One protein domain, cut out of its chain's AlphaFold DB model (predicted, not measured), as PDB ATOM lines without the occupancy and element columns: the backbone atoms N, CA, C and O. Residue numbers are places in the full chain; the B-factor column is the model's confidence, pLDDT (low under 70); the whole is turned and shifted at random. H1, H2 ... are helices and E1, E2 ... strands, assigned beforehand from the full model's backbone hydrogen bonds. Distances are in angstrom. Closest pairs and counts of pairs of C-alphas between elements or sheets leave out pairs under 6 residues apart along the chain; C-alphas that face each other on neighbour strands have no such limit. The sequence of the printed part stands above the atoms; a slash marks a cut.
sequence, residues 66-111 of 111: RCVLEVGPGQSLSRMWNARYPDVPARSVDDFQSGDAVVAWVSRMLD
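AT A GLANCE: This is residues 66 to 111 of the 111 residues of an uncharacterized protein of Polaromonas sp (UniProt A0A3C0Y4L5). Two very short parallel strands, E1 and E2, lie side by side in the middle of a small flat slab, with helix H1 packed on them on one side and the longer helix H2 on the other side, near E1 but not packed on the strands. Both helices run back roughly opposite to the strands. The printed part has 46 residues, with two named strands and two named helices in the order E1, H1, E2, H2; the class is mixed, helices and strands. It is compact, with a radius of gyration of the C-alphas of 10.2 A, and spans 28 by 26 by 11 A.

HOW THE PARTS SIT: E1, residues 68 to 70, and E2, residues 90 to 92, are parallel neighbours at 20 degrees. N 70 and O 91 are within hydrogen-bond range at 2.9 A, as are N 91 and O 68 at 3.0 A. With H1, residues 76 to 84, they form a strand-helix-strand unit, two parallel strands with a helix between them in the chain, and its crossover is right-handed. The closest C-alphas of H1 and E2 are those of Ser 78 and Ala 90, 5.1 A apart; those of H1 and E1 are Ser 78 and Glu 70, 6.0 A apart. H2, residues 99 to 110, and E1 are near each other, with 5 pairs of C-alphas within 10 A but no pair within 8 A. H1 and H2 are apart. In H1 and H2 every O i to N i+4 pair is within hydrogen-bond range.

IN THESE COORDINATES: E1 begins at C-alpha 68, (119.517, -186.352, 285.843), and is 6.6 A long; E2 is 7.1 A long. H1 runs 12.7 A from C-alpha 76 at (128.232, -177.969, 282.930). H2 runs 16.8 A and ends at C-alpha 110, (114.963, -194.833, 291.257).

THE WHOLE: The two C-alphas farthest apart, those of Arg 84 and Asp 100, are 27.7 A from each other. The printed part has no cut and ends at Asp 111, the chain's last residue. The links E1 to H1 and H1 to E2 are tight, and E2 to H2 is short. The mean pLDDT of the printed part is 96.7, and no printed residue is under 70.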
ATOM      1  N   ARG A  66     113.244-188.398 288.084       97.25
ATOM      2  CA  ARG A  66     113.647-188.439 289.503       97.25
ATOM      3  C   ARG A  66     115.057-187.913 289.741       97.25
ATOM      4  O   ARG A  66     115.357-187.410 290.813       97.25
ATOM      5  N   CYS A  67     115.915-188.031 288.735       97.88
ATOM      6  CA  CYS A  67     117.271-187.509 288.740       97.88
ATOM      7  C   CYS A  67     117.760-187.312 287.302       97.88
ATOM      8  O   CYS A  67     117.213-187.906 286.368       97.88
ATOM      9  N   VAL A  68     118.825-186.531 287.127       98.00
ATOM     10  CA  VAL A  68     119.517-186.352 285.843       98.00
ATOM     11  C   VAL A  68     120.987-186.733 285.991       98.00
ATOM     12  O   VAL A  68     121.656-186.329 286.939       98.00
ATOM     13  N   LEU A  69     121.499-187.518 285.045       98.00
ATOM     14  CA  LEU A  69     122.908-187.894 284.989       98.00
ATOM     15  C   LEU A  69     123.540-187.305 283.725       98.00
ATOM     16  O   LEU A  69     123.131-187.636 282.612       98.00
ATOM     17  N   GLU A  70     124.536-186.444 283.899       97.94
ATOM     18  CA  GLU A  70     125.404-185.965 282.822       97.94
ATOM     19  C   GLU A  70     126.501-187.006 282.572       97.94
ATOM     20  O   GLU A  70     127.213-187.403 283.492       97.94
ATOM     21  N   VAL A  71     126.605-187.476 281.327       96.12
ATOM     22  CA  VAL A  71     127.574-188.498 280.913       96.12
ATOM     23  C   VAL A  71     128.631-187.854 280.025       96.12
ATOM     24  O   VAL A  71     128.303-187.281 278.987       96.12
ATOM     25  N   GLY A  72     129.894-188.007 280.412       91.69
ATOM     26  CA  GLY A  72     131.035-187.354 279.778       91.69
ATOM     27  C   GLY A  72     131.740-186.405 280.751       91.69
ATOM     28  O   GLY A  72     131.247-186.197 281.858       91.69
ATOM     29  N   PRO A  73     132.896-185.855 280.348       93.25
ATOM     30  CA  PRO A  73     133.713-185.043 281.235       93.25
ATOM     31  C   PRO A  73     133.083-183.678 281.534       93.25
ATOM     32  O   PRO A  73     132.456-183.058 280.668       93.25
ATOM     33  N   GLY A  74     133.347-183.160 282.730       95.31
ATOM     34  CA  GLY A  74     132.845-181.881 283.218       95.31
ATOM     35  C   GLY A  74     131.499-181.993 283.931       95.31
ATOM     36  O   GLY A  74     131.007-183.076 284.218       95.31
ATOM     37  N   GLN A  75     130.919-180.844 284.273       97.38
ATOM     38  CA  GLN A  75     129.698-180.760 285.092       97.38
ATOM     39  C   GLN A  75     128.801-179.583 284.682       97.38
ATOM     40  O   GLN A  75     128.112-178.967 285.498       97.38
ATOM     41  N   SER A  76     128.892-179.178 283.418       96.81
ATOM     42  CA  SER A  76     128.232-177.969 282.930       96.81
ATOM     43  C   SER A  76     126.727-178.182 282.805       96.81
ATOM     44  O   SER A  76     125.955-177.320 283.228       96.81
ATOM     45  N   LEU A  77     126.297-179.325 282.259       96.88
ATOM     46  CA  LEU A  77     124.875-179.605 282.039       96.88
ATOM     47  C   LEU A  77     124.145-179.849 283.361       96.88
ATOM     48  O   LEU A  77     123.060-179.310 283.570       96.88
ATOM     49  N   SER A  78     124.760-180.596 284.275       97.69
ATOM     50  CA  SER A  78     124.231-180.845 285.619       97.69
ATOM     51  C   SER A  78     124.111-179.555 286.437       97.69
ATOM     52  O   SER A  78     123.083-179.333 287.076       97.69
ATOM     53  N   ARG A  79     125.093-178.643 286.366       97.19
ATOM     54  CA  ARG A  79     124.988-177.311 286.994       97.19
ATOM     55  C   ARG A  79     123.863-176.468 286.396       97.19
ATOM     56  O   ARG A  79     123.107-175.867 287.155       97.19
ATOM     57  N   MET A  80     123.733-176.435 285.068       97.00
ATOM     58  CA  MET A  80     122.635-175.721 284.400       97.00
ATOM     59  C   MET A  80     121.267-176.280 284.801       97.00
ATOM     60  O   MET A  80     120.349-175.506 285.064       97.00
ATOM     61  N   TRP A  81     121.139-177.605 284.900       98.00
ATOM     62  CA  TRP A  81     119.928-178.246 285.402       98.00
ATOM     63  C   TRP A  81     119.627-177.834 286.843       98.00
ATOM     64  O   TRP A  81     118.546-177.319 287.106       98.00
ATOM     65  N   ASN A  82     120.581-178.001 287.764       97.56
ATOM     66  CA  ASN A  82     120.380-177.720 289.189       97.56
ATOM     67  C   ASN A  82     120.038-176.245 289.460       97.56
ATOM     68  O   ASN A  82     119.294-175.952 290.390       97.56
ATOM     69  N   ALA A  83     120.543-175.316 288.641       97.00
ATOM     70  CA  ALA A  83     120.177-173.902 288.725       97.00
ATOM     71  C   ALA A  83     118.704-173.636 288.358       97.00
ATOM     72  O   ALA A  83     118.119-172.674 288.850       97.00
ATOM     73  N   ARG A  84     118.108-174.471 287.495       96.75
ATOM     74  CA  ARG A  84     116.732-174.320 287.000       96.75
ATOM     75  C   ARG A  84     115.717-175.195 287.742       96.75
ATOM     76  O   ARG A  84     114.595-174.753 287.964       96.75
ATOM     77  N   TYR A  85     116.098-176.414 288.113       97.31
ATOM     78  CA  TYR A  85     115.253-177.410 288.779       97.31
ATOM     79  C   TYR A  85     115.956-177.961 290.030       97.31
ATOM     80  O   TYR A  85     116.383-179.117 290.031       97.31
ATOM     81  N   PRO A  86     116.096-177.155 291.098       96.00
ATOM     82  CA  PRO A  86     116.856-177.540 292.291       96.00
ATOM     83  C   PRO A  86     116.260-178.744 293.036       96.00
ATOM     84  O   PRO A  86     116.984-179.447 293.738       96.00
ATOM     85  N   ASP A  87     114.964-179.010 292.855       96.38
ATOM     86  CA  ASP A  87     114.256-180.114 293.510       96.38
ATOM     87  C   ASP A  87     114.507-181.480 292.851       96.38
ATOM     88  O   ASP A  87     114.187-182.518 293.431       96.38
ATOM     89  N   VAL A  88     115.075-181.505 291.639       97.88
ATOM     90  CA  VAL A  88     115.406-182.743 290.924       97.88
ATOM     91  C   VAL A  88     116.924-182.868 290.843       97.88
ATOM     92  O   VAL A  88     117.549-182.131 290.078       97.88
ATOM     93  N   PRO A  89     117.544-183.806 291.577       97.62
ATOM     94  CA  PRO A  89     118.993-183.868 291.671       97.62
ATOM     95  C   PRO A  89     119.636-184.215 290.322       97.62
ATOM     96  O   PRO A  89     119.335-185.252 289.723       97.62
ATOM     97  N   ALA A  90     120.583-183.383 289.883       98.25
ATOM     98  CA  ALA A  90     121.474-183.687 288.769       98.25
ATOM     99  C   ALA A  90     122.933-183.801 289.206       98.25
ATOM    100  O   ALA A  90     123.424-182.987 289.993       98.25
ATOM    101  N   ARG A  91     123.641-184.790 288.653       98.25
ATOM    102  CA  ARG A  91     125.083-184.997 288.855       98.25
ATOM    103  C   ARG A  91     125.773-185.362 287.551       98.25
ATOM    104  O   ARG A  91     125.137-185.905 286.649       98.25
ATOM    105  N   SER A  92     127.068-185.093 287.476       98.25
ATOM    106  CA  SER A  92     127.929-185.626 286.425       98.25
ATOM    107  C   SER A  92     128.568-186.936 286.858       98.25
ATOM    108  O   SER A  92     128.843-187.126 288.042       98.25
ATOM    109  N   VAL A  93     128.846-187.826 285.905       97.81
ATOM    110  CA  VAL A  93     129.691-189.010 286.129       97.81
ATOM    111  C   VAL A  93     131.065-188.648 286.705       97.81
ATOM    112  O   VAL A  93     131.596-189.421 287.495       97.81
ATOM    113  N   ASP A  94     131.589-187.458 286.398       96.62
ATOM    114  CA  ASP A  94     132.864-186.957 286.931       96.62
ATOM    115  C   ASP A  94     132.801-186.610 288.429       96.62
ATOM    116  O   ASP A  94     133.834-186.523 289.091       96.62
ATOM    117  N   ASP A  95     131.601-186.457 289.004       96.19
ATOM    118  CA  ASP A  95     131.441-186.249 290.447       96.19
ATOM    119  C   ASP A  95     131.669-187.546 291.253       96.19
ATOM    120  O   ASP A  95     131.549-187.546 292.486       96.19
ATOM    121  N   PHE A  96     131.906-188.678 290.582       97.00
ATOM    122  CA  PHE A  96     132.018-190.000 291.186       97.00
ATOM    123  C   PHE A  96     133.418-190.585 291.004       97.00
ATOM    124  O   PHE A  96     134.056-190.439 289.970       97.00
ATOM    125  N   GLN A  97     133.873-191.318 292.019       93.88
ATOM    126  CA  GLN A  97     135.188-191.968 292.017       93.88
ATOM    127  C   GLN A  97     135.224-193.260 291.178       93.88
ATOM    128  O   GLN A  97     136.296-193.789 290.901       93.88
ATOM    129  N   SER A  98     134.061-193.810 290.810       96.31
ATOM    130  CA  SER A  98     133.952-195.043 290.027       96.31
ATOM    131  C   SER A  98     132.592-195.173 289.341       96.31
ATOM    132  O   SER A  98     131.606-194.555 289.753       96.31
ATOM    133  N   GLY A  99     132.519-196.042 288.327       95.81
ATOM    134  CA  GLY A  99     131.257-196.404 287.675       95.81
ATOM    135  C   GLY A  99     130.252-197.057 288.631       95.81
ATOM    136  O   GLY A  99     129.067-196.736 288.581       95.81
ATOM    137  N   ASP A 100     130.713-197.889 289.569       97.94
ATOM    138  CA  ASP A 100     129.839-198.516 290.571       97.94
ATOM    139  C   ASP A 100     129.160-197.476 291.471       97.94
ATOM    140  O   ASP A 100     127.986-197.613 291.817       97.94
ATOM    141  N   ALA A 101     129.864-196.390 291.805       97.94
ATOM    142  CA  ALA A 101     129.294-195.296 292.582       97.94
ATOM    143  C   ALA A 101     128.210-194.526 291.801       97.94
ATOM    144  O   ALA A 101     127.225-194.090 292.403       97.94
ATOM    145  N   VAL A 102     128.352-194.400 290.473       98.00
ATOM    146  CA  VAL A 102     127.305-193.845 289.597       98.00
ATOM    147  C   VAL A 102     126.066-194.737 289.638       98.00
ATOM    148  O   VAL A 102     124.968-194.245 289.899       98.00
ATOM    149  N   VAL A 103     126.239-196.048 289.432       97.62
ATOM    150  CA  VAL A 103     125.133-197.018 289.447       97.62
ATOM    151  C   VAL A 103     124.414-196.999 290.794       97.62
ATOM    152  O   VAL A 103     123.193-196.872 290.823       97.62
ATOM    153  N   ALA A 104     125.150-197.039 291.907       97.94
ATOM    154  CA  ALA A 104     124.572-196.998 293.249       97.94
ATOM    155  C   ALA A 104     123.754-195.719 293.503       97.94
ATOM    156  O   ALA A 104     122.693-195.771 294.126       97.94
ATOM    157  N   TRP A 105     124.225-194.568 293.013       98.06
ATOM    158  CA  TRP A 105     123.486-193.314 293.133       98.06
ATOM    159  C   TRP A 105     122.214-193.313 292.292       98.06
ATOM    160  O   TRP A 105     121.165-192.963 292.825       98.06
ATOM    161  N   VAL A 106     122.285-193.736 291.023       97.69
ATOM    162  CA  VAL A 106     121.102-193.814 290.155       97.69
ATOM    163  C   VAL A 106     120.071-194.767 290.754       97.69
ATOM    164  O   VAL A 106     118.924-194.365 290.894       97.69
ATOM    165  N   SER A 107     120.458-195.975 291.177       97.50
ATOM    166  CA  SER A 107     119.530-196.939 291.786       97.50
ATOM    167  C   SER A 107     118.784-196.341 292.979       97.50
ATOM    168  O   SER A 107     117.561-196.366 292.996       97.50
ATOM    169  N   ARG A 108     119.492-195.661 293.891       97.44
ATOM    170  CA  ARG A 108     118.877-194.996 295.051       97.44
ATOM    171  C   ARG A 108     117.893-193.879 294.681       97.44
ATOM    172  O   ARG A 108     117.002-193.580 295.462       97.44
ATOM    173  N   MET A 109     118.077-193.210 293.542       96.56
ATOM    174  CA  MET A 109     117.123-192.201 293.050       96.56
ATOM    175  C   MET A 109     115.909-192.833 292.354       96.56
ATOM    176  O   MET A 109     114.934-192.138 292.065       96.56
ATOM    177  N   LEU A 110     116.005-194.112 291.977       93.44
ATOM    178  CA  LEU A 110     114.963-194.833 291.257       93.44
ATOM    179  C   LEU A 110     114.079-195.713 292.152       93.44
ATOM    180  O   LEU A 110     112.989-196.077 291.693       93.44
ATOM    181  N   ASP A 111     114.544-196.021 293.361       88.75
ATOM    182  CA  ASP A 111     113.761-196.615 294.450       88.75
ATOM    183  C   ASP A 111     112.645-195.662 294.923       88.75
ATOM    184  O   ASP A 111     111.512-196.153 295.134       88.75
TER     185      ASP A 111